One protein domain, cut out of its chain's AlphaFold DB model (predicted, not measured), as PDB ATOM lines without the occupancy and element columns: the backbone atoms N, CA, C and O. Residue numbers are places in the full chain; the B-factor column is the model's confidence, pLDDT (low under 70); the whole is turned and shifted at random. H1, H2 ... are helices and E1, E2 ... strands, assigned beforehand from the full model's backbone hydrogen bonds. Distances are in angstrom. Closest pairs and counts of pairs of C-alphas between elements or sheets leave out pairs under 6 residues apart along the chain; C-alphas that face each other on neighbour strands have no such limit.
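AT A GLANCE: This is residues 56 to 189 of the 482 residues of the protein "ABC-type antimicrobial peptide transport system, permease component" of Haloquadratum walsbyi J07HQW1 (UniProt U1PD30). A strongly twisted six-stranded sheet makes the larger part of this domain, with the short helix H1 over E8 near one end and a smaller three-stranded sheet beside the other end, where E4 comes next to the edge strand E7. The 27 residues 94 to 120, with no named element, make a long loop from E3 of the larger sheet to E4 of the smaller one, with C-alphas 8 to 23 A from the mean of all C-alphas. The printed part has 134 residues, in the order E1 H1 E2 E3 E4 E5 E6 E7 H2 E8 E9; the sheets, E7 E3 E2 E8 E1 E9 and E4 E6 E5, are both mixed. It is mostly strand, though under half of the residues are in named elements, and compact: radius of gyration of the C-alphas 15.0 A, spans 44 by 34 by 29 A.

IN THESE COORDINATES: Find C-alpha 74 at (33.414, -33.017, -17.393); from there E2, residues 74 to 83, runs 28.6 A, and E3, 86 to 93, returns over 22.7 A. The same sheet holds E7, 154 to 157, E8, 168 to 173 and 15.8 A long, E1, 56 to 59, beginning at (30.196, -28.499, -25.270), and E9, 185 to 187, ending at (26.662, -30.743, -30.058). The smaller sheet holds E4, 121 to 123, E5, 129 to 133, and E6, 136 to 142, 19.0 A long. The helices are H1, 62 to 68, and H2, 160 to 163.

HOW THE PARTS SIT: Look first at the hairpin E2 and E3, antiparallel, with N 79 and O 90 2.9 A apart. E8 is antiparallel to E2, with N 76 to O 170 at 2.8 A, and E7 is parallel to E3, with N 156 to O 91 at 2.8 A. H1 is on this sheet at a height of 7.9 A, over E8 and along the strands; its closest C-alphas to E8 are Tyr 62 and Gly 169, 4.0 A. H2 only grazes the sheet. E1, H1, E2 and E7, H2, E8 are split strand-helix-strand units, two strands of one sheet joined through a helix with other strands between them in the sheet, E8 in the first unit and E3 and E2 in the second, both with right-handed crossovers. The closest C-alphas of E4 and E7 are Gly 123 and Tyr 154, 4.3 A. E6 pairs with E5, a hairpin, over residues 136 to 140, with N 131 to O 138 at 2.9 A, and with parallel E4 over 140 to 142, with N 141 to O 121 at 2.8 A. In H1 every O i to N i+4 pair is within hydrogen-bond range; H2 is too short for one.

THE WHOLE: The two C-alphas farthest apart, Gly 135 and Gly 177, are 44.9 A apart. The printed part has no cut; E3 to E4, E6 to E7 and E8 to E9 are long links. Look for pLDDT under 70 at residue 108 and residues 175 to 183.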
ATOM      1  N   VAL A  56      29.128 -29.350 -25.789       87.19
ATOM      2  CA  VAL A  56      30.196 -28.499 -25.270       87.19
ATOM      3  C   VAL A  56      29.658 -27.095 -25.071       87.19
ATOM      4  O   VAL A  56      29.155 -26.486 -26.016       87.19
ATOM      5  N   THR A  57      29.828 -26.566 -23.865       87.88
ATOM      6  CA  THR A  57      29.510 -25.172 -23.535       87.88
ATOM      7  C   THR A  57      30.786 -24.448 -23.128       87.88
ATOM      8  O   THR A  57      31.548 -24.943 -22.298       87.88
ATOM      9  N   HIS A  58      31.025 -23.275 -23.714       87.88
ATOM     10  CA  HIS A  58      32.127 -22.397 -23.326       87.88
ATOM     11  C   HIS A  58      31.656 -21.392 -22.274       87.88
ATOM     12  O   HIS A  58      30.651 -20.712 -22.474       87.88
ATOM     13  N   VAL A  59      32.410 -21.268 -21.186       89.00
ATOM     14  CA  VAL A  59      32.183 -20.304 -20.104       89.00
ATOM     15  C   VAL A  59      33.474 -19.525 -19.886       89.00
ATOM     16  O   VAL A  59      34.547 -20.117 -19.805       89.00
ATOM     17  N   ASP A  60      33.398 -18.201 -19.775       89.69
ATOM     18  CA  ASP A  60      34.591 -17.341 -19.719       89.69
ATOM     19  C   ASP A  60      35.442 -17.551 -18.453       89.69
ATOM     20  O   ASP A  60      36.637 -17.248 -18.447       89.69
ATOM     21  N   SER A  61      34.855 -18.126 -17.398       89.94
ATOM     22  CA  SER A  61      35.517 -18.449 -16.136       89.94
ATOM     23  C   SER A  61      35.446 -19.942 -15.821       89.94
ATOM     24  O   SER A  61      34.371 -20.528 -15.726       89.94
ATOM     25  N   TYR A  62      36.600 -20.562 -15.572       90.44
ATOM     26  CA  TYR A  62      36.679 -21.959 -15.124       90.44
ATOM     27  C   TYR A  62      36.004 -22.204 -13.762       90.44
ATOM     28  O   TYR A  62      35.488 -23.291 -13.515       90.44
ATOM     29  N   VAL A  63      36.007 -21.209 -12.867       89.50
ATOM     30  CA  VAL A  63      35.380 -21.330 -11.537       89.50
ATOM     31  C   VAL A  63      33.858 -21.328 -11.661       89.50
ATOM     32  O   VAL A  63      33.183 -22.118 -11.010       89.50
ATOM     33  N   GLU A  64      33.329 -20.470 -12.530       89.38
ATOM     34  CA  GLU A  64      31.902 -20.428 -12.853       89.38
ATOM     35  C   GLU A  64      31.474 -21.709 -13.571       89.38
ATOM     36  O   GLU A  64      30.502 -22.341 -13.174       89.38
ATOM     37  N   ALA A  65      32.290 -22.190 -14.515       88.38
ATOM     38  CA  ALA A  65      32.040 -23.447 -15.210       88.38
ATOM     39  C   ALA A  65      31.925 -24.650 -14.262       88.38
ATOM     40  O   ALA A  65      31.080 -25.508 -14.477       88.38
ATOM     41  N   GLN A  66      32.745 -24.722 -13.207       89.75
ATOM     42  CA  GLN A  66      32.625 -25.779 -12.195       89.75
ATOM     43  C   GLN A  66      31.348 -25.671 -11.364       89.75
ATOM     44  O   GLN A  66      30.818 -26.689 -10.931       89.75
ATOM     45  N   LYS A  67      30.881 -24.447 -11.104       89.00
ATOM     46  CA  LYS A  67      29.683 -24.201 -10.303       89.00
ATOM     47  C   LYS A  67      28.405 -24.510 -11.084       89.00
ATOM     48  O   LYS A  67      27.462 -25.041 -10.505       89.00
ATOM     49  N   ASP A  68      28.399 -24.183 -12.373       86.00
ATOM     50  CA  ASP A  68      27.235 -24.323 -13.251       86.00
ATOM     51  C   ASP A  68      27.154 -25.705 -13.916       86.00
ATOM     52  O   ASP A  68      26.107 -26.086 -14.447       86.00
ATOM     53  N   ALA A  69      28.248 -26.472 -13.905       85.44
ATOM     54  CA  ALA A  69      28.278 -27.802 -14.488       85.44
ATOM     55  C   ALA A  69      27.403 -28.793 -13.696       85.44
ATOM     56  O   ALA A  69      27.517 -28.890 -12.471       85.44
ATOM     57  N   PRO A  70      26.564 -29.593 -14.378       85.06
ATOM     58  CA  PRO A  70      25.871 -30.698 -13.734       85.06
ATOM     59  C   PRO A  70      26.876 -31.756 -13.264       85.06
ATOM     60  O   PRO A  70      27.954 -31.906 -13.834       85.06
ATOM     61  N   SER A  71      26.499 -32.555 -12.265       83.88
ATOM     62  CA  SER A  71      27.375 -33.563 -11.641       83.88
ATOM     63  C   SER A  71      27.898 -34.651 -12.588       83.88
ATOM     64  O   SER A  71      28.856 -35.339 -12.255       83.88
ATOM     65  N   SER A  72      27.268 -34.823 -13.750       84.19
ATOM     66  CA  SER A  72      27.690 -35.764 -14.795       84.19
ATOM     67  C   SER A  72      28.614 -35.141 -15.845       84.19
ATOM     68  O   SER A  72      29.139 -35.868 -16.683       84.19
ATOM     69  N   ALA A  73      28.814 -33.820 -15.838       88.81
ATOM     70  CA  ALA A  73      29.632 -33.136 -16.831       88.81
ATOM     71  C   ALA A  73      31.124 -33.145 -16.478       88.81
ATOM     72  O   ALA A  73      31.519 -33.082 -15.316       88.81
ATOM     73  N   VAL A  74      31.959 -33.147 -17.515       90.62
ATOM     74  CA  VAL A  74      33.414 -33.017 -17.393       90.62
ATOM     75  C   VAL A  74      33.789 -31.568 -17.669       90.62
ATOM     76  O   VAL A  74      33.582 -31.065 -18.773       90.62
ATOM     77  N   VAL A  75      34.356 -30.884 -16.676       92.69
ATOM     78  CA  VAL A  75      34.770 -29.482 -16.816       92.69
ATOM     79  C   VAL A  75      36.256 -29.415 -17.136       92.69
ATOM     80  O   VAL A  75      37.109 -29.735 -16.310       92.69
ATOM     81  N   LEU A  76      36.576 -28.970 -18.346       93.12
ATOM     82  CA  LEU A  76      37.948 -28.772 -18.793       93.12
ATOM     83  C   LEU A  76      38.358 -27.317 -18.615       93.12
ATOM     84  O   LEU A  76      37.581 -26.393 -18.860       93.12
ATOM     85  N   ARG A  77      39.617 -27.104 -18.241       93.75
ATOM     86  CA  ARG A  77      40.193 -25.761 -18.177       93.75
ATOM     87  C   ARG A  77      40.752 -25.379 -19.543       93.75
ATOM     88  O   ARG A  77      41.595 -26.094 -20.066       93.75
ATOM     89  N   TYR A  78      40.332 -24.257 -20.109       92.50
ATOM     90  CA  TYR A  78      40.795 -23.781 -21.412       92.50
ATOM     91  C   TYR A  78      41.581 -22.477 -21.271       92.50
ATOM     92  O   TYR A  78      41.146 -21.538 -20.605       92.50
ATOM     93  N   VAL A  79      42.749 -22.420 -21.911       91.38
ATOM     94  CA  VAL A  79      43.592 -21.222 -21.970       91.38
ATOM     95  C   VAL A  79      44.024 -20.990 -23.408       91.38
ATOM     96  O   VAL A  79      44.516 -21.892 -24.088       91.38
ATOM     97  N   GLN A  80      43.877 -19.752 -23.865       88.81
ATOM     98  CA  GLN A  80      44.342 -19.324 -25.173       88.81
ATOM     99  C   GLN A  80      45.436 -18.275 -25.002       88.81
ATOM    100  O   GLN A  80      45.202 -17.213 -24.436       88.81
ATOM    101  N   ILE A  81      46.624 -18.562 -25.526       85.12
ATOM    102  CA  ILE A  81      47.767 -17.646 -25.501       85.12
ATOM    103  C   ILE A  81      48.036 -17.180 -26.925       85.12
ATOM    104  O   ILE A  81      48.222 -17.993 -27.830       85.12
ATOM    105  N   SER A  82      48.083 -15.866 -27.133       81.94
ATOM    106  CA  SER A  82      48.504 -15.285 -28.407       81.94
ATOM    107  C   SER A  82      49.955 -14.827 -28.291       81.94
ATOM    108  O   SER A  82      50.248 -13.911 -27.526       81.94
ATOM    109  N   LYS A  83      50.872 -15.455 -29.036       72.75
ATOM    110  CA  LYS A  83      52.291 -15.073 -29.104       72.75
ATOM    111  C   LYS A  83      52.620 -14.655 -30.537       72.75
ATOM    112  O   LYS A  83      52.801 -15.491 -31.419       72.75
ATOM    113  N   GLY A  84      52.667 -13.345 -30.784       75.81
ATOM    114  CA  GLY A  84      52.849 -12.804 -32.133       75.81
ATOM    115  C   GLY A  84      51.711 -13.235 -33.066       75.81
ATOM    116  O   GLY A  84      50.549 -12.959 -32.785       75.81
ATOM    117  N   ASN A  85      52.050 -13.933 -34.155       71.06
ATOM    118  CA  ASN A  85      51.085 -14.429 -35.147       71.06
ATOM    119  C   ASN A  85      50.605 -15.874 -34.874       71.06
ATOM    120  O   ASN A  85      49.880 -16.456 -35.686       71.06
ATOM    121  N   GLU A  86      51.038 -16.472 -33.759       76.25
ATOM    122  CA  GLU A  86      50.697 -17.835 -33.360       76.25
ATOM    123  C   GLU A  86      49.728 -17.810 -32.171       76.25
ATOM    124  O   GLU A  86      49.950 -17.137 -31.162       76.25
ATOM    125  N   THR A  87      48.625 -18.547 -32.293       81.50
ATOM    126  CA  THR A  87      47.678 -18.766 -31.199       81.50
ATOM    127  C   THR A  87      47.865 -20.180 -30.687       81.50
ATOM    128  O   THR A  87      47.617 -21.144 -31.412       81.50
ATOM    129  N   VAL A  88      48.279 -20.292 -29.432       87.06
ATOM    130  CA  VAL A  88      48.466 -21.560 -28.742       87.06
ATOM    131  C   VAL A  88      47.255 -21.824 -27.857       87.06
ATOM    132  O   VAL A  88      46.838 -20.963 -27.082       87.06
ATOM    133  N   ARG A  89      46.679 -23.018 -27.990       90.31
ATOM    134  CA  ARG A  89      45.548 -23.477 -27.178       90.31
ATOM    135  C   ARG A  89      46.034 -24.520 -26.189       90.31
ATOM    136  O   ARG A  89      46.675 -25.488 -26.600       90.31
ATOM    137  N   LEU A  90      45.730 -24.306 -24.918       91.19
ATOM    138  CA  LEU A  90      46.056 -25.205 -23.820       91.19
ATOM    139  C   LEU A  90      44.765 -25.696 -23.174       91.19
ATOM    140  O   LEU A  90      43.832 -24.923 -22.949       91.19
ATOM    141  N   LEU A  91      44.735 -26.985 -22.872       92.94
ATOM    142  CA  LEU A  91      43.592 -27.682 -22.319       92.94
ATOM    143  C   LEU A  91      44.018 -28.450 -21.070       92.94
ATOM    144  O   LEU A  91      44.939 -29.261 -21.110       92.94
ATOM    145  N   GLY A  92      43.350 -28.180 -19.961       92.88
ATOM    146  CA  GLY A  92      43.570 -28.807 -18.669       92.88
ATOM    147  C   GLY A  92      42.525 -29.875 -18.444       92.88
ATOM    148  O   GLY A  92      41.338 -29.555 -18.365       92.88
ATOM    149  N   ILE A  93      42.976 -31.116 -18.318       93.31
ATOM    150  CA  ILE A  93      42.115 -32.271 -18.078       93.31
ATOM    151  C   ILE A  93      42.123 -32.580 -16.578       93.31
ATOM    152  O   ILE A  93      43.205 -32.631 -15.975       93.31
ATOM    153  N   PRO A  94      40.945 -32.692 -15.942       92.06
ATOM    154  CA  PRO A  94      40.861 -33.015 -14.530       92.06
ATOM    155  C   PRO A  94      41.184 -34.509 -14.311       92.06
ATOM    156  O   PRO A  94      41.013 -35.320 -15.223       92.06
ATOM    157  N   PRO A  95      41.722 -34.888 -13.139       88.69
ATOM    158  CA  PRO A  95      42.208 -36.250 -12.883       88.69
ATOM    159  C   PRO A  95      41.104 -37.318 -12.877       88.69
ATOM    160  O   PRO A  95      41.394 -38.494 -13.054       88.69
ATOM    161  N   ASP A  96      39.862 -36.902 -12.663       88.25
ATOM    162  CA  ASP A  96      38.639 -37.700 -12.626       88.25
ATOM    163  C   ASP A  96      37.888 -37.721 -13.969       88.25
ATOM    164  O   ASP A  96      36.804 -38.298 -14.053       88.25
ATOM    165  N   ALA A  97      38.449 -37.130 -15.035       88.12
ATOM    166  CA  ALA A  97      37.841 -37.199 -16.358       88.12
ATOM    167  C   ALA A  97      37.727 -38.664 -16.835       88.12
ATOM    168  O   ALA A  97      38.723 -39.395 -16.808       88.12
ATOM    169  N   PRO A  98      36.551 -39.100 -17.327       89.62
ATOM    170  CA  PRO A  98      36.412 -40.408 -17.945       89.62
ATOM    171  C   PRO A  98      37.297 -40.484 -19.192       89.62
ATOM    172  O   PRO A  98      37.423 -39.518 -19.945       89.62
ATOM    173  N   ARG A  99      37.904 -41.649 -19.426       88.25
ATOM    174  CA  ARG A  99      38.788 -41.867 -20.582       88.25
ATOM    175  C   ARG A  99      38.037 -41.809 -21.912       88.25
ATOM    176  O   ARG A  99      38.599 -41.399 -22.924       88.25
ATOM    177  N   GLU A 100      36.777 -42.218 -21.904       88.12
ATOM    178  CA  GLU A 100      35.910 -42.221 -23.071       88.12
ATOM    179  C   GLU A 100      34.585 -41.541 -22.736       88.12
ATOM    180  O   GLU A 100      33.993 -41.781 -21.684       88.12
ATOM    181  N   LEU A 101      34.132 -40.683 -23.646       86.56
ATOM    182  CA  LEU A 101      32.783 -40.136 -23.623       86.56
ATOM    183  C   LEU A 101      31.895 -40.990 -24.518       86.56
ATOM    184  O   LEU A 101      31.781 -40.706 -25.706       86.56
ATOM    185  N   GLU A 102      31.232 -41.997 -23.950       82.62
ATOM    186  CA  GLU A 102      30.333 -42.881 -24.707       82.62
ATOM    187  C   GLU A 102      29.286 -42.095 -25.509       82.62
ATOM    188  O   GLU A 102      28.989 -42.436 -26.649       82.62
ATOM    189  N   SER A 103      28.793 -40.976 -24.966       77.38
ATOM    190  CA  SER A 103      27.822 -40.109 -25.640       77.38
ATOM    191  C   SER A 103      28.384 -39.151 -26.687       77.38
ATOM    192  O   SER A 103      27.638 -38.403 -27.312       77.38
ATOM    193  N   ALA A 104      29.695 -39.160 -26.901       79.25
ATOM    194  CA  ALA A 104      30.346 -38.550 -28.057       79.25
ATOM    195  C   ALA A 104      31.044 -39.594 -28.944       79.25
ATOM    196  O   ALA A 104      31.597 -39.235 -29.988       79.25
ATOM    197  N   SER A 105      31.052 -40.861 -28.527       77.69
ATOM    198  CA  SER A 105      31.616 -41.974 -29.274       77.69
ATOM    199  C   SER A 105      30.645 -42.433 -30.351       77.69
ATOM    200  O   SER A 105      29.430 -42.468 -30.185       77.69
ATOM    201  N   VAL A 106      31.214 -42.834 -31.477       73.19
ATOM    202  CA  VAL A 106      30.504 -43.482 -32.579       73.19
ATOM    203  C   VAL A 106      31.186 -44.816 -32.855       73.19
ATOM    204  O   VAL A 106      32.381 -44.950 -32.603       73.19
ATOM    205  N   ALA A 107      30.465 -45.797 -33.408       70.25
ATOM    206  CA  ALA A 107      30.921 -47.195 -33.534       70.25
ATOM    207  C   ALA A 107      32.331 -47.401 -34.144       70.25
ATOM    208  O   ALA A 107      32.976 -48.418 -33.922       70.25
ATOM    209  N   TRP A 108      32.810 -46.437 -34.926       66.50
ATOM    210  CA  TRP A 108      34.063 -46.455 -35.685       66.50
ATOM    211  C   TRP A 108      35.121 -45.484 -35.141       66.50
ATOM    212  O   TRP A 108      36.260 -45.497 -35.607       66.50
ATOM    213  N   LYS A 109      34.763 -44.603 -34.199       77.19
ATOM    214  CA  LYS A 109      35.692 -43.654 -33.582       77.19
ATOM    215  C   LYS A 109      35.247 -43.318 -32.154       77.19
ATOM    216  O   LYS A 109      34.300 -42.544 -31.989       77.19
ATOM    217  N   PRO A 110      35.948 -43.841 -31.135       82.75
ATOM    218  CA  PRO A 110      35.673 -43.467 -29.757       82.75
ATOM    219  C   PRO A 110      36.084 -42.011 -29.497       82.75
ATOM    220  O   PRO A 110      37.107 -41.532 -30.004       82.75
ATOM    221  N   ALA A 111      35.302 -41.302 -28.689       87.31
ATOM    222  CA  ALA A 111      35.624 -39.966 -28.207       87.31
ATOM    223  C   ALA A 111      36.534 -40.057 -26.978       87.31
ATOM    224  O   ALA A 111      36.095 -39.957 -25.831       87.31
ATOM    225  N   ILE A 112      37.827 -40.258 -27.236       90.44
ATOM    226  CA  ILE A 112      38.835 -40.433 -26.188       90.44
ATOM    227  C   ILE A 112      39.242 -39.071 -25.617       90.44
ATOM    228  O   ILE A 112      39.751 -38.205 -26.338       90.44
ATOM    229  N   ILE A 113      39.075 -38.898 -24.307       89.81
ATOM    230  CA  ILE A 113      39.700 -37.809 -23.557       89.81
ATOM    231  C   ILE A 113      41.113 -38.280 -23.173       89.81
ATOM    232  O   ILE A 113      41.251 -39.313 -22.515       89.81
ATOM    233  N   PRO A 114      42.178 -37.567 -23.584       88.31
ATOM    234  CA  PRO A 114      43.536 -37.985 -23.270       88.31
ATOM    235  C   PRO A 114      43.798 -37.935 -21.763       88.31
ATOM    236  O   PRO A 114      43.321 -37.042 -21.066       88.31
ATOM    237  N   GLU A 115      44.604 -38.869 -21.261       87.62
ATOM    238  CA  GLU A 115      44.963 -38.887 -19.843       87.62
ATOM    239  C   GLU A 115      45.785 -37.637 -19.473       87.62
ATOM    240  O   GLU A 115      46.714 -37.262 -20.208       87.62
ATOM    241  N   PRO A 116      45.492 -36.990 -18.329       87.56
ATOM    242  CA  PRO A 116      46.258 -35.838 -17.890       87.56
ATOM    243  C   PRO A 116      47.710 -36.254 -17.600       87.56
ATOM    244  O   PRO A 116      47.950 -37.203 -16.845       87.56
ATOM    245  N   PRO A 117      48.716 -35.561 -18.164       87.50
ATOM    246  CA  PRO A 117      50.109 -35.882 -17.887       87.50
ATOM    247  C   PRO A 117      50.435 -35.638 -16.407       87.50
ATOM    248  O   PRO A 117      50.044 -34.620 -15.835       87.50
ATOM    249  N   LYS A 118      51.199 -36.555 -15.791       85.06
ATOM    250  CA  LYS A 118      51.647 -36.436 -14.386       85.06
ATOM    251  C   LYS A 118      52.505 -35.187 -14.148       85.06
ATOM    252  O   LYS A 118      52.472 -34.612 -13.064       85.06
ATOM    253  N   SER A 119      53.275 -34.781 -15.155       84.38
ATOM    254  CA  SER A 119      54.082 -33.562 -15.173       84.38
ATOM    255  C   SER A 119      54.224 -33.039 -16.605       84.38
ATOM    256  O   SER A 119      54.170 -33.807 -17.569       84.38
ATOM    257  N   GLY A 120      54.398 -31.723 -16.746       88.31
ATOM    258  CA  GLY A 120      54.527 -31.073 -18.050       88.31
ATOM    259  C   GLY A 120      53.227 -31.067 -18.860       88.31
ATOM    260  O   GLY A 120      52.129 -30.965 -18.311       88.31
ATOM    261  N   MET A 121      53.365 -31.137 -20.182       91.94
ATOM    262  CA  MET A 121      52.275 -31.088 -21.154       91.94
ATOM    263  C   MET A 121      52.470 -32.133 -22.251       91.94
ATOM    264  O   MET A 121      53.566 -32.644 -22.466       91.94
ATOM    265  N   ARG A 122      51.404 -32.429 -22.984       91.38
ATOM    266  CA  ARG A 122      51.440 -33.124 -24.273       91.38
ATOM    267  C   ARG A 122      51.058 -32.143 -25.373       91.38
ATOM    268  O   ARG A 122      50.266 -31.246 -25.114       91.38
ATOM    269  N   GLY A 123      51.598 -32.263 -26.579       89.62
ATOM    270  CA  GLY A 123      51.279 -31.302 -27.639       89.62
ATOM    271  C   GLY A 123      51.810 -31.666 -29.025       89.62
ATOM    272  O   GLY A 123      52.253 -32.799 -29.236       89.62
ATOM    273  N   PRO A 124      51.777 -30.718 -29.981       89.25
ATOM    274  CA  PRO A 124      52.205 -30.914 -31.369       89.25
ATOM    275  C   PRO A 124      53.733 -30.951 -31.505       89.25
ATOM    276  O   PRO A 124      54.337 -30.094 -32.144       89.25
ATOM    277  N   VAL A 125      54.369 -31.934 -30.875       88.75
ATOM    278  CA  VAL A 125      55.805 -32.206 -30.993       88.75
ATOM    279  C   VAL A 125      56.001 -33.666 -31.384       88.75
ATOM    280  O   VAL A 125      55.216 -34.526 -30.984       88.75
ATOM    281  N   ASP A 126      57.023 -33.949 -32.186       88.38
ATOM    282  CA  ASP A 126      57.351 -35.323 -32.592       88.38
ATOM    283  C   ASP A 126      58.295 -36.006 -31.596       88.38
ATOM    284  O   ASP A 126      58.303 -37.229 -31.481       88.38
ATOM    285  N   GLN A 127      59.052 -35.218 -30.830       90.81
ATOM    286  CA  GLN A 127      59.946 -35.689 -29.776       90.81
ATOM    287  C   GLN A 127      59.772 -34.841 -28.507       90.81
ATOM    288  O   GLN A 127      59.387 -33.671 -28.610       90.81
ATOM    289  N   PRO A 128      60.041 -35.406 -27.313       92.31
ATOM    290  CA  PRO A 128      60.025 -34.649 -26.068       92.31
ATOM    291  C   PRO A 128      60.927 -33.412 -26.139       92.31
ATOM    292  O   PRO A 128      62.087 -33.503 -26.535       92.31
ATOM    293  N   THR A 129      60.404 -32.254 -25.742       94.06
ATOM    294  CA  THR A 129      61.133 -30.975 -25.753       94.06
ATOM    295  C   THR A 129      60.740 -30.122 -24.555       94.06
ATOM    296  O   THR A 129      59.687 -30.326 -23.965       94.06
ATOM    297  N   ILE A 130      61.548 -29.125 -24.202       91.44
ATOM    298  CA  ILE A 130      61.189 -28.110 -23.204       91.44
ATOM    299  C   ILE A 130      60.799 -26.830 -23.942       91.44
ATOM    300  O   ILE A 130      61.484 -26.417 -24.877       91.44
ATOM    301  N   ARG A 131      59.686 -26.208 -23.547       88.88
ATOM    302  CA  ARG A 131      59.256 -24.909 -24.078       88.88
ATOM    303  C   ARG A 131      58.761 -24.035 -22.943       88.88
ATOM    304  O   ARG A 131      58.130 -24.511 -22.005       88.88
ATOM    305  N   GLU A 132      59.048 -22.752 -23.055       85.50
ATOM    306  CA  GLU A 132      58.658 -21.771 -22.057       85.50
ATOM    307  C   GLU A 132      57.219 -21.297 -22.289       85.50
ATOM    308  O   GLU A 132      56.869 -20.843 -23.387       85.50
ATOM    309  N   PHE A 133      56.396 -21.379 -21.245       83.56
ATOM    310  CA  PHE A 133      55.052 -20.813 -21.202       83.56
ATOM    311  C   PHE A 133      54.918 -19.935 -19.962       83.56
ATOM    312  O   PHE A 133      55.200 -20.380 -18.857       83.56
ATOM    313  N   ASN A 134      54.474 -18.688 -20.146       79.19
ATOM    314  CA  ASN A 134      54.299 -17.719 -19.058       79.19
ATOM    315  C   ASN A 134      55.552 -17.519 -18.172       79.19
ATOM    316  O   ASN A 134      55.430 -17.340 -16.966       79.19
ATOM    317  N   GLY A 135      56.755 -17.574 -18.757       79.31
ATOM    318  CA  GLY A 135      58.012 -17.439 -18.010       79.31
ATOM    319  C   GLY A 135      58.551 -18.741 -17.409       79.31
ATOM    320  O   GLY A 135      59.657 -18.741 -16.876       79.31
ATOM    321  N   GLU A 136      57.809 -19.853 -17.490       82.69
ATOM    322  CA  GLU A 136      58.207 -21.131 -16.893       82.69
ATOM    323  C   GLU A 136      58.568 -22.188 -17.952       82.69
ATOM    324  O   GLU A 136      57.806 -22.402 -18.905       82.69
ATOM    325  N   PRO A 137      59.707 -22.894 -17.807       87.25
ATOM    326  CA  PRO A 137      60.068 -23.997 -18.689       87.25
ATOM    327  C   PRO A 137      59.207 -25.230 -18.391       87.25
ATOM    328  O   PRO A 137      59.266 -25.806 -17.305       87.25
ATOM    329  N   LEU A 138      58.438 -25.683 -19.381       89.75
ATOM    330  CA  LEU A 138      57.586 -26.866 -19.279       89.75
ATOM    331  C   LEU A 138      58.026 -27.939 -20.277       89.75
ATOM    332  O   LEU A 138      58.217 -27.676 -21.466       89.75
ATOM    333  N   ALA A 139      58.167 -29.170 -19.785       92.50
ATOM    334  CA  ALA A 139      58.398 -30.336 -20.629       92.50
ATOM    335  C   ALA A 139      57.133 -30.645 -21.444       92.50
ATOM    336  O   ALA A 139      56.048 -30.786 -20.882       92.50
ATOM    337  N   ILE A 140      57.272 -30.757 -22.761       92.69
ATOM    338  CA  ILE A 140      56.229 -31.152 -23.702       92.69
ATOM    339  C   ILE A 140      56.595 -32.518 -24.266       92.69
ATOM    340  O   ILE A 140      57.628 -32.674 -24.913       92.69
ATOM    341  N   ASN A 141      55.705 -33.483 -24.086       92.50
ATOM    342  CA  ASN A 141      55.769 -34.781 -24.738       92.50
ATOM    343  C   ASN A 141      54.884 -34.809 -25.999       92.50
ATOM    344  O   ASN A 141      53.930 -34.027 -26.101       92.50
ATOM    345  N   PRO A 142      55.151 -35.712 -26.954       89.81
ATOM    346  CA  PRO A 142      54.273 -35.910 -28.103       89.81
ATOM    347  C   PRO A 142      52.827 -36.215 -27.685       89.81
ATOM    348  O   PRO A 142      52.582 -37.018 -26.783       89.81
ATOM    349  N   GLY A 143      51.867 -35.536 -28.317       82.62
ATOM    350  CA  GLY A 143      50.436 -35.773 -28.125       82.62
ATOM    351  C   GLY A 143      49.928 -37.026 -28.840       82.62
ATOM    352  O   GLY A 143      50.502 -37.471 -29.833       82.62
ATOM    353  N   GLU A 144      48.819 -37.574 -28.344       78.06
ATOM    354  CA  GLU A 144      48.123 -38.707 -28.959       78.06
ATOM    355  C   GLU A 144      47.315 -38.260 -30.190       78.06
ATOM    356  O   GLU A 144      46.739 -37.171 -30.214       78.06
ATOM    357  N   ASN A 145      47.256 -39.108 -31.223       73.00
ATOM    358  CA  ASN A 145      46.579 -38.801 -32.494       73.00
ATOM    359  C   ASN A 145      45.105 -39.239 -32.548       73.00
ATOM    360  O   ASN A 145      44.419 -38.947 -33.527       73.00
ATOM    361  N   ASN A 146      44.619 -39.957 -31.539       74.19
ATOM    362  CA  ASN A 146      43.296 -40.586 -31.516       74.19
ATOM    363  C   ASN A 146      42.311 -39.928 -30.529       74.19
ATOM    364  O   ASN A 146      41.221 -40.456 -30.333       74.19
ATOM    365  N   GLY A 147      42.673 -38.790 -29.931       80.88
ATOM    366  CA  GLY A 147      41.825 -38.072 -28.979       80.88
ATOM    367  C   GLY A 147      40.723 -37.218 -29.620       80.88
ATOM    368  O   GLY A 147      40.743 -36.918 -30.816       80.88
ATOM    369  N   LEU A 148      39.781 -36.771 -28.786       83.50
ATOM    370  CA  LEU A 148      38.708 -35.832 -29.134       83.50
ATOM    371  C   LEU A 148      39.249 -34.453 -29.564       83.50
ATOM    372  O   LEU A 148      38.621 -33.747 -30.352       83.50
ATOM    373  N   PHE A 149      40.425 -34.068 -29.063       86.25
ATOM    374  CA  PHE A 149      41.027 -32.758 -29.305       86.25
ATOM    375  C   PHE A 149      42.033 -32.789 -30.465       86.25
ATOM    376  O   PHE A 149      42.746 -33.779 -30.641       86.25
ATOM    377  N   PRO A 150      42.154 -31.702 -31.251       83.75
ATOM    378  CA  PRO A 150      43.136 -31.631 -32.329       83.75
ATOM    379  C   PRO A 150      44.575 -31.767 -31.814       83.75
ATOM    380  O   PRO A 150      44.932 -31.148 -30.813       83.75
ATOM    381  N   ARG A 151      45.446 -32.452 -32.572       84.00
ATOM    382  CA  ARG A 151      46.885 -32.604 -32.252       84.00
ATOM    383  C   ARG A 151      47.611 -31.265 -32.053       84.00
ATOM    384  O   ARG A 151      48.641 -31.209 -31.396       84.00
ATOM    385  N   SER A 152      47.086 -30.180 -32.626       86.31
ATOM    386  CA  SER A 152      47.648 -28.832 -32.491       86.31
ATOM    387  C   SER A 152      47.416 -28.188 -31.118       86.31
ATOM    388  O   SER A 152      47.885 -27.074 -30.896       86.31
ATOM    389  N   TRP A 153      46.652 -28.824 -30.227       90.69
ATOM    390  CA  TRP A 153      46.373 -28.321 -28.882       90.69
ATOM    391  C   TRP A 153      47.363 -28.920 -27.883       90.69
ATOM    392  O   TRP A 153      47.787 -30.067 -28.021       90.69
ATOM    393  N   TYR A 154      47.720 -28.140 -26.867       91.88
ATOM    394  CA  TYR A 154      48.508 -28.620 -25.739       91.88
ATOM    395  C   TYR A 154      47.577 -29.131 -24.645       91.88
ATOM    396  O   TYR A 154      46.631 -28.448 -24.267       91.88
ATOM    397  N   VAL A 155      47.851 -30.319 -24.125       93.31
ATOM    398  CA  VAL A 155      47.076 -30.968 -23.069       93.31
ATOM    399  C   VAL A 155      47.919 -31.041 -21.802       93.31
ATOM    400  O   VAL A 155      49.062 -31.491 -21.832       93.31
ATOM    401  N   ALA A 156      47.358 -30.611 -20.682       93.31
ATOM    402  CA  ALA A 156      48.001 -30.570 -19.376       93.31
ATOM    403  C   ALA A 156      47.023 -31.020 -18.280       93.31
ATOM    404  O   ALA A 156      45.840 -31.238 -18.540       93.31
ATOM    405  N   SER A 157      47.495 -31.123 -17.037       91.94
ATOM    406  CA  SER A 157      46.587 -31.259 -15.891       91.94
ATOM    407  C   SER A 157      45.921 -29.913 -15.563       91.94
ATOM    408  O   SER A 157      46.518 -28.848 -15.759       91.94
ATOM    409  N   THR A 158      44.705 -29.924 -15.009       89.75
ATOM    410  CA  THR A 158      44.036 -28.694 -14.520       89.75
ATOM    411  C   THR A 158      44.852 -27.940 -13.465       89.75
ATOM    412  O   THR A 158      44.759 -26.710 -13.388       89.75
ATOM    413  N   LYS A 159      45.685 -28.663 -12.699       88.38
ATOM    414  CA  LYS A 159      46.647 -28.120 -11.727       88.38
ATOM    415  C   LYS A 159      47.813 -27.404 -12.408       88.38
ATOM    416  O   LYS A 159      48.206 -26.335 -11.972       88.38
ATOM    417  N   THR A 160      48.345 -27.943 -13.503       87.50
ATOM    418  CA  THR A 160      49.401 -27.271 -14.282       87.50
ATOM    419  C   THR A 160      48.899 -25.950 -14.860       87.50
ATOM    420  O   THR A 160      49.641 -24.977 -14.899       87.50
ATOM    421  N   LEU A 161      47.626 -25.886 -15.264       88.62
ATOM    422  CA  LEU A 161      47.035 -24.662 -15.809       88.62
ATOM    423  C   LEU A 161      46.484 -23.696 -14.747       88.62
ATOM    424  O   LEU A 161      45.970 -22.643 -15.113       88.62
ATOM    425  N   SER A 162      46.573 -24.004 -13.447       84.81
ATOM    426  CA  SER A 162      46.103 -23.077 -12.406       84.81
ATOM    427  C   SER A 162      47.005 -21.866 -12.201       84.81
ATOM    428  O   SER A 162      46.551 -20.891 -11.613       84.81
ATOM    429  N   SER A 163      48.250 -21.913 -12.678       82.19
ATOM    430  CA  SER A 163      49.181 -20.778 -12.655       82.19
ATOM    431  C   SER A 163      48.883 -19.721 -13.728       82.19
ATOM    432  O   SER A 163      49.511 -18.664 -13.739       82.19
ATOM    433  N   PHE A 164      47.927 -19.973 -14.630       84.12
ATOM    434  CA  PHE A 164      47.532 -19.031 -15.676       84.12
ATOM    435  C   PHE A 164      46.374 -18.148 -15.186       84.12
ATOM    436  O   PHE A 164      45.355 -18.651 -14.721       84.12
ATOM    437  N   ASN A 165      46.510 -16.824 -15.319       73.19
ATOM    438  CA  ASN A 165      45.558 -15.850 -14.757       73.19
ATOM    439  C   ASN A 165      44.208 -15.763 -15.494       73.19
ATOM    440  O   ASN A 165      43.226 -15.315 -14.909       73.19
ATOM    441  N   GLN A 166      44.141 -16.158 -16.767       77.56
ATOM    442  CA  GLN A 166      42.907 -16.144 -17.559       77.56
ATOM    443  C   GLN A 166      42.594 -17.559 -18.023       77.56
ATOM    444  O   GLN A 166      43.255 -18.088 -18.918       77.56
ATOM    445  N   THR A 167      41.595 -18.180 -17.394       83.81
ATOM    446  CA  THR A 167      41.173 -19.537 -17.737       83.81
ATOM    447  C   THR A 167      39.666 -19.593 -17.920       83.81
ATOM    448  O   THR A 167      38.924 -19.389 -16.957       83.81
ATOM    449  N   ALA A 168      39.244 -19.931 -19.130       90.31
ATOM    450  CA  ALA A 168      37.870 -20.282 -19.439       90.31
ATOM    451  C   ALA A 168      37.590 -21.741 -19.046       90.31
ATOM    452  O   ALA A 168      38.511 -22.537 -18.828       90.31
ATOM    453  N   GLY A 169      36.315 -22.095 -18.942       90.38
ATOM    454  CA  GLY A 169      35.845 -23.462 -18.766       90.38
ATOM    455  C   GLY A 169      35.170 -23.982 -20.031       90.38
ATOM    456  O   GLY A 169      34.387 -23.280 -20.665       90.38
ATOM    457  N   LEU A 170      35.464 -25.229 -20.389       90.62
ATOM    458  CA  LEU A 170      34.696 -25.992 -21.368       90.62
ATOM    459  C   LEU A 170      33.944 -27.084 -20.616       90.62
ATOM    460  O   LEU A 170      34.566 -27.986 -20.058       90.62
ATOM    461  N   ILE A 171      32.619 -26.994 -20.585       90.75
ATOM    462  CA  ILE A 171      31.758 -27.990 -19.948       90.75
ATOM    463  C   ILE A 171      31.373 -29.010 -21.014       90.75
ATOM    464  O   ILE A 171      30.680 -28.667 -21.969       90.75
ATOM    465  N   LEU A 172      31.830 -30.247 -20.852       89.12
ATOM    466  CA  LEU A 172      31.419 -31.389 -21.659       89.12
ATOM    467  C   LEU A 172      30.264 -32.075 -20.941       89.12
ATOM    468  O   LEU A 172      30.475 -32.753 -19.936       89.12
ATOM    469  N   ASN A 173      29.045 -31.875 -21.424       87.19
ATOM    470  CA  ASN A 173      27.862 -32.481 -20.835       87.19
ATOM    471  C   ASN A 173      27.501 -33.762 -21.601       87.19
ATOM    472  O   ASN A 173      27.096 -33.662 -22.760       87.19
ATOM    473  N   PRO A 174      27.627 -34.954 -20.990       77.62
ATOM    474  CA  PRO A 174      27.305 -36.209 -21.651       77.62
ATOM    475  C   PRO A 174      25.803 -36.520 -21.691       77.62
ATOM    476  O   PRO A 174      25.450 -37.552 -22.257       77.62
ATOM    477  N   GLN A 175      24.936 -35.694 -21.083       68.94
ATOM    478  CA  GLN A 175      23.515 -36.014 -20.949       68.94
ATOM    479  C   GLN A 175      22.810 -36.222 -22.291       68.94
ATOM    480  O   GLN A 175      22.810 -35.375 -23.181       68.94
ATOM    481  N   THR A 176      22.151 -37.372 -22.362       55.72
ATOM    482  CA  THR A 176      21.338 -37.880 -23.461       55.72
ATOM    483  C   THR A 176      19.937 -37.254 -23.415       55.72
ATOM    484  O   THR A 176      19.331 -37.174 -22.348       55.72
ATOM    485  N   GLY A 177      19.393 -36.836 -24.561       49.09
ATOM    486  CA  GLY A 177      17.944 -36.634 -24.723       49.09
ATOM    487  C   GLY A 177      17.388 -35.209 -24.607       49.09
ATOM    488  O   GLY A 177      16.207 -35.018 -24.890       49.09
ATOM    489  N   SER A 178      18.186 -34.188 -24.272       49.75
ATOM    490  CA  SER A 178      17.737 -32.789 -24.392       49.75
ATOM    491  C   SER A 178      18.361 -32.138 -25.623       49.75
ATOM    492  O   SER A 178      19.325 -31.388 -25.535       49.75
ATOM    493  N   TYR A 179      17.817 -32.435 -26.806       50.94
ATOM    494  CA  TYR A 179      18.262 -31.867 -28.095       50.94
ATOM    495  C   TYR A 179      17.970 -30.360 -28.245       50.94
ATOM    496  O   TYR A 179      18.273 -29.744 -29.272       50.94
ATOM    497  N   LEU A 180      17.343 -29.769 -27.228       51.03
ATOM    498  CA  LEU A 180      17.059 -28.349 -27.078       51.03
ATOM    499  C   LEU A 180      18.053 -27.772 -26.070       51.03
ATOM    500  O   LEU A 180      17.699 -27.387 -24.958       51.03
ATOM    501  N   THR A 181      19.331 -27.810 -26.423       54.88
ATOM    502  CA  THR A 181      20.374 -27.272 -25.562       54.88
ATOM    503  C   THR A 181      20.378 -25.740 -25.616       54.88
ATOM    504  O   THR A 181      19.917 -25.145 -26.591       54.88
ATOM    505  N   SER A 182      20.828 -25.092 -24.535       58.31
ATOM    506  CA  SER A 182      20.838 -23.628 -24.405       58.31
ATOM    507  C   SER A 182      21.585 -22.952 -25.561       58.31
ATOM    508  O   SER A 182      22.481 -23.562 -26.151       58.31
ATOM    509  N   ASP A 183      21.268 -21.686 -25.851       63.19
ATOM    510  CA  ASP A 183      21.795 -20.913 -26.995       63.19
ATOM    511  C   ASP A 183      23.331 -20.952 -27.169       63.19
ATOM    512  O   ASP A 183      23.833 -20.725 -28.269       63.19
ATOM    513  N   ASN A 184      24.083 -21.293 -26.114       71.06
ATOM    514  CA  ASN A 184      25.550 -21.296 -26.078       71.06
ATOM    515  C   ASN A 184      26.208 -22.687 -26.111       71.06
ATOM    516  O   ASN A 184      27.407 -22.811 -25.847       71.06
ATOM    517  N   SER A 185      25.453 -23.737 -26.407       74.19
ATOM    518  CA  SER A 185      25.956 -25.113 -26.411       74.19
ATOM    519  C   SER A 185      26.061 -25.672 -27.830       74.19
ATOM    520  O   SER A 185      25.204 -25.432 -28.682       74.19
ATOM    521  N   VAL A 186      27.132 -26.420 -28.095       78.38
ATOM    522  CA  VAL A 186      27.393 -27.028 -29.406       78.38
ATOM    523  C   VAL A 186      27.409 -28.550 -29.271       78.38
ATOM    524  O   VAL A 186      28.169 -29.069 -28.448       78.38
ATOM    525  N   PRO A 187      26.613 -29.289 -30.061       78.44
ATOM    526  CA  PRO A 187      26.662 -30.743 -30.058       78.44
ATOM    527  C   PRO A 187      27.983 -31.262 -30.645       78.44
ATOM    528  O   PRO A 187      28.439 -30.807 -31.699       78.44
ATOM    529  N   LEU A 188      28.587 -32.253 -29.983       77.06
ATOM    530  CA  LEU A 188      29.757 -32.963 -30.516       77.06
ATOM    531  C   LEU A 188      29.385 -33.801 -31.746       77.06
ATOM    532  O   LEU A 188      30.167 -33.888 -32.693       77.06
ATOM    533  N   ILE A 189      28.163 -34.340 -31.763       76.31
ATOM    534  CA  ILE A 189      27.560 -35.044 -32.898       76.31
ATOM    535  C   ILE A 189      26.323 -34.257 -33.354       76.31
ATOM    536  O   ILE A 189      25.240 -34.361 -32.794       76.31
TER     537      ILE A 189